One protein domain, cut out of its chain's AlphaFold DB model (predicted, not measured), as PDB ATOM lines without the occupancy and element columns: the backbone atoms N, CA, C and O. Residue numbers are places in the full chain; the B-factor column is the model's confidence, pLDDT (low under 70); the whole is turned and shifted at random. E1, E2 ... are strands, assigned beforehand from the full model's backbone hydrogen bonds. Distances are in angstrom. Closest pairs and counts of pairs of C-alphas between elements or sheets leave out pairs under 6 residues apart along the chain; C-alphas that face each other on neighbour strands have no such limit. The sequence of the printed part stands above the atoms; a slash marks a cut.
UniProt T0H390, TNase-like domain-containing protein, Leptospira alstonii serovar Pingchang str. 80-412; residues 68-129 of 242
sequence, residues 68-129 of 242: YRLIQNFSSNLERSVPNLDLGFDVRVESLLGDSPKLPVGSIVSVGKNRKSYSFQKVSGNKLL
ATOM      1  N   TYR A  68     177.953  72.703   4.195       93.44
ATOM      2  CA  TYR A  68     177.444  74.009   4.610       93.44
ATOM      3  C   TYR A  68     176.089  73.872   5.278       93.44
ATOM      4  O   TYR A  68     175.361  72.899   5.055       93.44
ATOM      5  N   ARG A  69     175.742  74.860   6.101       93.25
ATOM      6  CA  ARG A  69     174.417  74.945   6.703       93.25
ATOM      7  C   ARG A  69     173.520  75.791   5.812       93.25
ATOM      8  O   ARG A  69     173.884  76.902   5.440       93.25
ATOM      9  N   LEU A  70     172.338  75.273   5.501       91.38
ATOM     10  CA  LEU A  70     171.282  76.066   4.898       91.38
ATOM     11  C   LEU A  70     170.684  76.963   5.982       91.38
ATOM     12  O   LEU A  70     170.166  76.469   6.982       91.38
ATOM     13  N   ILE A  71     170.763  78.267   5.795       91.25
ATOM     14  CA  ILE A  71     170.176  79.272   6.679       91.25
ATOM     15  C   ILE A  71     169.171  80.103   5.890       91.25
ATOM     16  O   ILE A  71     169.109  80.023   4.665       91.25
ATOM     17  N   GLN A  72     168.383  80.902   6.592       89.50
ATOM     18  CA  GLN A  72     167.503  81.877   5.971       89.50
ATOM     19  C   GLN A  72     168.002  83.270   6.335       89.50
ATOM     20  O   GLN A  72     168.269  83.539   7.505       89.50
ATOM     21  N   ASN A  73     168.175  84.127   5.334       87.44
ATOM     22  CA  ASN A  73     168.681  85.479   5.520       87.44
ATOM     23  C   ASN A  73     167.871  86.470   4.680       87.44
ATOM     24  O   ASN A  73     167.372  86.115   3.615       87.44
ATOM     25  N   PHE A  74     167.740  87.707   5.151       86.06
ATOM     26  CA  PHE A  74     167.063  88.749   4.384       86.06
ATOM     27  C   PHE A  74     167.916  89.147   3.173       86.06
ATOM     28  O   PHE A  74     169.090  89.486   3.329       86.06
ATOM     29  N   SER A  75     167.336  89.086   1.974       82.88
ATOM     30  CA  SER A  75     167.929  89.646   0.760       82.88
ATOM     31  C   SER A  75     167.404  91.060   0.573       82.88
ATOM     32  O   SER A  75     166.200  91.255   0.417       82.88
ATOM     33  N   SER A  76     168.306  92.042   0.575       82.38
ATOM     34  CA  SER A  76     167.960  93.440   0.293       82.38
ATOM     35  C   SER A  76     167.478  93.638  -1.141       82.38
ATOM     36  O   SER A  76     166.663  94.513  -1.385       82.38
ATOM     37  N   ASN A  77     167.944  92.813  -2.082       82.81
ATOM     38  CA  ASN A  77     167.561  92.914  -3.491       82.81
ATOM     39  C   ASN A  77     166.134  92.412  -3.747       82.81
ATOM     40  O   ASN A  77     165.447  92.933  -4.617       82.81
ATOM     41  N   LEU A  78     165.708  91.374  -3.021       84.75
ATOM     42  CA  LEU A  78     164.381  90.761  -3.166       84.75
ATOM     43  C   LEU A  78     163.393  91.196  -2.075       84.75
ATOM     44  O   LEU A  78     162.264  90.710  -2.065       84.75
ATOM     45  N   GLU A  79     163.847  92.026  -1.133       88.00
ATOM     46  CA  GLU A  79     163.108  92.505   0.044       88.00
ATOM     47  C   GLU A  79     162.393  91.394   0.830       88.00
ATOM     48  O   GLU A  79     161.312  91.567   1.394       88.00
ATOM     49  N   ARG A  80     163.003  90.205   0.876       83.44
ATOM     50  CA  ARG A  80     162.443  89.036   1.560       83.44
ATOM     51  C   ARG A  80     163.524  88.097   2.059       83.44
ATOM     52  O   ARG A  80     164.657  88.088   1.582       83.44
ATOM     53  N   SER A  81     163.140  87.243   2.997       85.75
ATOM     54  CA  SER A  81     163.995  86.181   3.511       85.75
ATOM     55  C   SER A  81     164.160  85.050   2.497       85.75
ATOM     56  O   SER A  81     163.195  84.361   2.161       85.75
ATOM     57  N   VAL A  82     165.394  84.813   2.063       85.06
ATOM     58  CA  VAL A  82     165.770  83.785   1.086       85.06
ATOM     59  C   VAL A  82     166.748  82.773   1.692       85.06
ATOM     60  O   VAL A  82     167.416  83.067   2.690       85.06
ATOM     61  N   PRO A  83     166.800  81.541   1.158       86.88
ATOM     62  CA  PRO A  83     167.764  80.549   1.607       86.88
ATOM     63  C   PRO A  83     169.193  80.939   1.205       86.88
ATOM     64  O   PRO A  83     169.465  81.225   0.041       86.88
ATOM     65  N   ASN A  84     170.126  80.851   2.150       89.19
ATOM     66  CA  ASN A  84     171.554  81.062   1.925       89.19
ATOM     67  C   ASN A  84     172.350  79.859   2.428       89.19
ATOM     68  O   ASN A  84     171.963  79.183   3.383       89.19
ATOM     69  N   LEU A  85     173.506  79.624   1.813       91.69
ATOM     70  CA  LEU A  85     174.517  78.735   2.367       91.69
ATOM     71  C   LEU A  85     175.422  79.540   3.291       91.69
ATOM     72  O   LEU A  85     176.030  80.524   2.869       91.69
ATOM     73  N   ASP A  86     175.502  79.107   4.543       93.62
ATOM     74  CA  ASP A  86     176.478  79.595   5.506       93.62
ATOM     75  C   ASP A  86     177.826  78.918   5.237       93.62
ATOM     76  O   ASP A  86     177.992  77.711   5.461       93.62
ATOM     77  N   LEU A  87     178.774  79.704   4.722       94.00
ATOM     78  CA  LEU A  87     180.130  79.253   4.443       94.00
ATOM     79  C   LEU A  87     181.044  79.377   5.667       94.00
ATOM     80  O   LEU A  87     182.219  79.026   5.562       94.00
ATOM     81  N   GLY A  88     180.535  79.825   6.817       93.12
ATOM     82  CA  GLY A  88     181.322  80.237   7.975       93.12
ATOM     83  C   GLY A  88     181.989  81.599   7.767       93.12
ATOM     84  O   GLY A  88     181.904  82.194   6.694       93.12
ATOM     85  N   PHE A  89     182.683  82.089   8.797       92.56
ATOM     86  CA  PHE A  89     183.401  83.376   8.760       92.56
ATOM     87  C   PHE A  89     182.512  84.579   8.393       92.56
ATOM     88  O   PHE A  89     182.964  85.501   7.722       92.56
ATOM     89  N   ASP A  90     181.228  84.523   8.761       90.50
ATOM     90  CA  ASP A  90     180.182  85.478   8.362       90.50
ATOM     91  C   ASP A  90     179.985  85.633   6.843       90.50
ATOM     92  O   ASP A  90     179.262  86.519   6.375       90.50
ATOM     93  N   VAL A  91     180.553  84.715   6.057       92.75
ATOM     94  CA  VAL A  91     180.390  84.659   4.611       92.75
ATOM     95  C   VAL A  91     179.196  83.784   4.267       92.75
ATOM     96  O   VAL A  91     179.081  82.625   4.671       92.75
ATOM     97  N   ARG A  92     178.299  84.346   3.462       91.38
ATOM     98  CA  ARG A  92     177.079  83.686   3.010       91.38
ATOM     99  C   ARG A  92     176.974  83.809   1.505       91.38
ATOM    100  O   ARG A  92     177.262  84.865   0.951       91.38
ATOM    101  N   VAL A  93     176.514  82.747   0.862       87.94
ATOM    102  CA  VAL A  93     176.164  82.777  -0.559       87.94
ATOM    103  C   VAL A  93     174.657  82.642  -0.667       87.94
ATOM    104  O   VAL A  93     174.080  81.671  -0.164       87.94
ATOM    105  N   GLU A  94     174.029  83.647  -1.278       78.94
ATOM    106  CA  GLU A  94     172.632  83.556  -1.688       78.94
ATOM    107  C   GLU A  94     172.506  82.356  -2.622       78.94
ATOM    108  O   GLU A  94     173.297  82.166  -3.547       78.94
ATOM    109  N   SER A  95     171.598  81.465  -2.260       67.31
ATOM    110  CA  SER A  95     171.520  80.125  -2.803       67.31
ATOM    111  C   SER A  95     171.538  80.088  -4.341       67.31
ATOM    112  O   SER A  95     170.632  80.593  -4.991       67.31
ATOM    113  N   LEU A  96     172.500  79.349  -4.908       63.22
ATOM    114  CA  LEU A  96     172.487  78.879  -6.305       63.22
ATOM    115  C   LEU A  96     171.525  77.690  -6.525       63.22
ATOM    116  O   LEU A  96     171.492  77.108  -7.611       63.22
ATOM    117  N   LEU A  97     170.795  77.266  -5.485       60.53
ATOM    118  CA  LEU A  97     169.665  76.343  -5.606       60.53
ATOM    119  C   LEU A  97     168.631  77.111  -6.430       60.53
ATOM    120  O   LEU A  97     168.193  78.167  -5.985       60.53
ATOM    121  N   GLY A  98     168.302  76.632  -7.630       55.25
ATOM    122  CA  GLY A  98     167.215  77.195  -8.434       55.25
ATOM    123  C   GLY A  98     165.864  77.121  -7.710       55.25
ATOM    124  O   GLY A  98     165.795  77.024  -6.484       55.25
ATOM    125  N   ASP A  99     164.762  77.116  -8.455       50.09
ATOM    126  CA  ASP A  99     163.431  77.086  -7.846       50.09
ATOM    127  C   ASP A  99     163.241  75.841  -6.957       50.09
ATOM    128  O   ASP A  99     163.075  74.715  -7.424       50.09
ATOM    129  N   SER A 100     163.254  76.075  -5.642       49.25
ATOM    130  CA  SER A 100     163.008  75.145  -4.533       49.25
ATOM    131  C   SER A 100     164.121  74.133  -4.183       49.25
ATOM    132  O   SER A 100     164.153  72.994  -4.661       49.25
ATOM    133  N   PRO A 101     164.972  74.426  -3.183       57.06
ATOM    134  CA  PRO A 101     165.514  73.345  -2.382       57.06
ATOM    135  C   PRO A 101     164.362  72.702  -1.598       57.06
ATOM    136  O   PRO A 101     163.806  73.313  -0.690       57.06
ATOM    137  N   LYS A 102     164.045  71.428  -1.861       69.19
ATOM    138  CA  LYS A 102     163.234  70.571  -0.959       69.19
ATOM    139  C   LYS A 102     163.951  70.290   0.381       69.19
ATOM    140  O   LYS A 102     163.779  69.234   0.986       69.19
ATOM    141  N   LEU A 103     164.835  71.187   0.813       79.12
ATOM    142  CA  LEU A 103     165.709  71.025   1.960       79.12
ATOM    143  C   LEU A 103     165.281  72.024   3.031       79.12
ATOM    144  O   LEU A 103     165.244  73.223   2.761       79.12
ATOM    145  N   PRO A 104     164.955  71.555   4.245       85.12
ATOM    146  CA  PRO A 104     164.521  72.444   5.310       85.12
ATOM    147  C   PRO A 104     165.669  73.358   5.746       85.12
ATOM    148  O   PRO A 104     166.833  72.937   5.787       85.12
ATOM    149  N   VAL A 105     165.337  74.595   6.116       87.69
ATOM    150  CA  VAL A 105     166.276  75.519   6.768       87.69
ATOM    151  C   VAL A 105     166.881  74.836   8.002       87.69
ATOM    152  O   VAL A 105     166.225  74.065   8.698       87.69
ATOM    153  N   GLY A 106     168.170  75.058   8.233       88.50
ATOM    154  CA  GLY A 106     168.965  74.398   9.265       88.50
ATOM    155  C   GLY A 106     169.592  73.074   8.824       88.50
ATOM    156  O   GLY A 106     170.477  72.571   9.526       88.50
ATOM    157  N   SER A 107     169.193  72.519   7.671       90.69
ATOM    158  CA  SER A 107     169.823  71.322   7.106       90.69
ATOM    159  C   SER A 107     171.296  71.550   6.769       90.69
ATOM    160  O   SER A 107     171.724  72.658   6.450       90.69
ATOM    161  N   ILE A 108     172.083  70.477   6.855       92.44
ATOM    162  CA  ILE A 108     173.466  70.465   6.383       92.44
ATOM    163  C   ILE A 108     173.478  69.812   5.013       92.44
ATOM    164  O   ILE A 108     172.888  68.745   4.820       92.44
ATOM    165  N   VAL A 109     174.160  70.454   4.075       91.56
ATOM    166  CA  VAL A 109     174.268  70.002   2.694       91.56
ATOM    167  C   VAL A 109     175.730  69.816   2.326       91.56
ATOM    168  O   VAL A 109     176.561  70.663   2.641       91.56
ATOM    169  N   SER A 110     176.039  68.704   1.671       91.75
ATOM    170  CA  SER A 110     177.286  68.510   0.936       91.75
ATOM    171  C   SER A 110     177.100  69.016  -0.488       91.75
ATOM    172  O   SER A 110     176.053  68.767  -1.100       91.75
ATOM    173  N   VAL A 111     178.098  69.732  -0.999       90.81
ATOM    174  CA  VAL A 111     178.049  70.375  -2.311       90.81
ATOM    175  C   VAL A 111     179.009  69.691  -3.273       90.81
ATOM    176  O   VAL A 111     180.221  69.685  -3.070       90.81
ATOM    177  N   GLY A 112     178.457  69.158  -4.360       88.38
ATOM    178  CA  GLY A 112     179.214  68.705  -5.522       88.38
ATOM    179  C   GLY A 112     179.244  69.785  -6.600       88.38
ATOM    180  O   GLY A 112     178.258  70.491  -6.805       88.38
ATOM    181  N   LYS A 113     180.361  69.917  -7.321       85.81
ATOM    182  CA  LYS A 113     180.462  70.796  -8.495       85.81
ATOM    183  C   LYS A 113     180.436  69.959  -9.772       85.81
ATOM    184  O   LYS A 113     181.335  69.155 -10.001       85.81
ATOM    185  N   ASN A 114     179.442  70.199 -10.619       82.38
ATOM    186  CA  ASN A 114     179.380  69.723 -12.000       82.38
ATOM    187  C   ASN A 114     179.891  70.825 -12.949       82.38
ATOM    188  O   ASN A 114     180.092  71.966 -12.536       82.38
ATOM    189  N   ARG A 115     180.090  70.516 -14.241       75.06
ATOM    190  CA  ARG A 115     180.718  71.431 -15.227       75.06
ATOM    191  C   ARG A 115     180.162  72.869 -15.227       75.06
ATOM    192  O   ARG A 115     180.931  73.793 -15.462       75.06
ATOM    193  N   LYS A 116     178.859  73.058 -14.974       77.00
ATOM    194  CA  LYS A 116     178.191  74.377 -14.943       77.00
ATOM    195  C   LYS A 116     177.268  74.607 -13.737       77.00
ATOM    196  O   LYS A 116     176.677  75.673 -13.637       77.00
ATOM    197  N   SER A 117     177.102  73.628 -12.851       82.88
ATOM    198  CA  SER A 117     176.105  73.690 -11.777       82.88
ATOM    199  C   SER A 117     176.599  73.028 -10.499       82.88
ATOM    200  O   SER A 117     177.559  72.256 -10.515       82.88
ATOM    201  N   TYR A 118     175.930  73.328  -9.391       86.50
ATOM    202  CA  TYR A 118     176.176  72.699  -8.101       86.50
ATOM    203  C   TYR A 118     175.064  71.698  -7.787       86.50
ATOM    204  O   TYR A 118     173.892  71.956  -8.059       86.50
ATOM    205  N   SER A 119     175.436  70.549  -7.231       86.88
ATOM    206  CA  SER A 119     174.508  69.567  -6.681       86.88
ATOM    207  C   SER A 119     174.568  69.603  -5.160       86.88
ATOM    208  O   SER A 119     175.624  69.834  -4.572       86.88
ATOM    209  N   PHE A 120     173.423  69.375  -4.523       87.75
ATOM    210  CA  PHE A 120     173.270  69.503  -3.080       87.75
ATOM    211  C   PHE A 120     172.672  68.224  -2.522       87.75
ATOM    212  O   PHE A 120     171.595  67.799  -2.937       87.75
ATOM    213  N   GLN A 121     173.375  67.607  -1.579       89.62
ATOM    214  CA  GLN A 121     172.931  66.387  -0.916       89.62
ATOM    215  C   GLN A 121     172.838  66.636   0.579       89.62
ATOM    216  O   GLN A 121     173.800  67.085   1.200       89.62
ATOM    217  N   LYS A 122     171.678  66.346   1.173       90.00
ATOM    218  CA  LYS A 122     171.514  66.440   2.623       90.00
ATOM    219  C   LYS A 122     172.444  65.438   3.299       90.00
ATOM    220  O   LYS A 122     172.450  64.264   2.943       90.00
ATOM    221  N   VAL A 123     173.180  65.893   4.304       90.69
ATOM    222  CA  VAL A 123     174.038  65.042   5.131       90.69
ATOM    223  C   VAL A 123     173.678  65.197   6.603       90.69
ATOM    224  O   VAL A 123     173.226  66.251   7.054       90.69
ATOM    225  N   SER A 124     173.877  64.125   7.362       86.50
ATOM    226  CA  SER A 124     173.629  64.104   8.802       86.50
ATOM    227  C   SER A 124     174.925  64.358   9.571       86.50
ATOM    228  O   SER A 124     175.952  63.744   9.294       86.50
ATOM    229  N   GLY A 125     174.859  65.225  10.585       80.69
ATOM    230  CA  GLY A 125     175.938  65.428  11.554       80.69
ATOM    231  C   GLY A 125     176.640  66.785  11.459       80.69
ATOM    232  O   GLY A 125     177.429  67.048  10.557       80.69
ATOM    233  N   ASN A 126     176.467  67.602  12.504       85.31
ATOM    234  CA  ASN A 126     177.134  68.906  12.662       85.31
ATOM    235  C   ASN A 126     178.673  68.823  12.633       85.31
ATOM    236  O   ASN A 126     179.346  69.815  12.371       85.31
ATOM    237  N   LYS A 127     179.250  67.643  12.895       87.81
ATOM    238  CA  LYS A 127     180.705  67.434  12.925       87.81
ATOM    239  C   LYS A 127     181.371  67.548  11.553       87.81
ATOM    240  O   LYS A 127     182.591  67.655  11.532       87.81
ATOM    241  N   LEU A 128     180.622  67.540  10.453       87.00
ATOM    242  CA  LEU A 128     181.180  67.691   9.107       87.00
ATOM    243  C   LEU A 128     181.444  69.161   8.739       87.00
ATOM    244  O   LEU A 128     182.448  69.437   8.093       87.00
ATOM    245  N   LEU A 129     180.634  70.093   9.255       91.75
ATOM    246  CA  LEU A 129     180.681  71.526   8.924       91.75
ATOM    247  C   LEU A 129     182.043  72.184   9.150       91.75
ATOM    248  O   LEU A 129     182.827  71.731   9.975       91.75
TER     249      LEU A 129
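This is residues 68 to 129 of the 242 residues of the protein "TNase-like domain-containing protein" of Leptospira alstonii serovar Pingchang str. 80-412 (UniProt T0H390). A single five-stranded antiparallel sheet, strongly twisted and curled like part of a barrel, is made of a three-stranded meander, E1 to E3, and a hairpin, E4 and E5, which joins it through a short pairing at the first residues of E1. A long loop, residues 95 to 107, runs from edge strand E3 to E4. The printed part has 62 residues with no named helix and five named strands, E1 to E5 along the chain, in the sheet order E3, E2, E1, E4, E5. The class is all strand, with 30 residues, under half, in named elements. The whole is compact, with a radius of gyration of the C-alphas of 11.7 A and spans of 31 by 27 by 22 A.

E1, residues 68 to 75, bends by 59 degrees at residue 72. It forms a hairpin with E2, residues 80 to 86, at 153 degrees between directions; N 71 and O 84 are 2.8 A apart, within hydrogen-bond range, and the facing C-alphas of Ile 71 and Asn 84 are 5.3 A apart. E2 and E3, residues 92 to 94, form a second hairpin, at 130 degrees, with N 85 and O 93 2.9 A apart. E1, E2 and E3 are a meander, each strand the antiparallel neighbour of the one before. E1 is also the antiparallel neighbour of E4, residues 108 to 113, with N 68 and O 109 2.9 A apart. This pairing is staggered: E1 pairs with E4 over residues 68 to 69 and with E2 over residues 69 to 75. E1 to E4 form a Greek key, a meander whose first strand is the antiparallel neighbour of the fourth. E4 and E5, residues 118 to 123, form a hairpin at 149 degrees, with N 110 and O 121 2.8 A apart. E3 and E5 are the edge strands and are apart. E2 is apart from E4 and from E5.

E1 begins at C-alpha 68, (177.444, 74.009, 4.610), and is 18.7 A long. E2 is 17.4 A long, E3 6.5 A, E4 16.4 A and E5 15.4 A. E4 begins at C-alpha 108, (173.466, 70.465, 6.383), and E5 ends at C-alpha 123, (174.038, 65.042, 5.131).

The two C-alphas farthest apart, those of Glu 79 and Lys 127, are 33.2 A apart, while those of Tyr 68 and Leu 129, the first and last printed, are 5.9 A apart. The printed part has no cut. The link from E3 to E4 is long, with 13 residues; the other links between strands are tight. The mean pLDDT of the printed part is 83.9, and residues 95 to 102 are under 70.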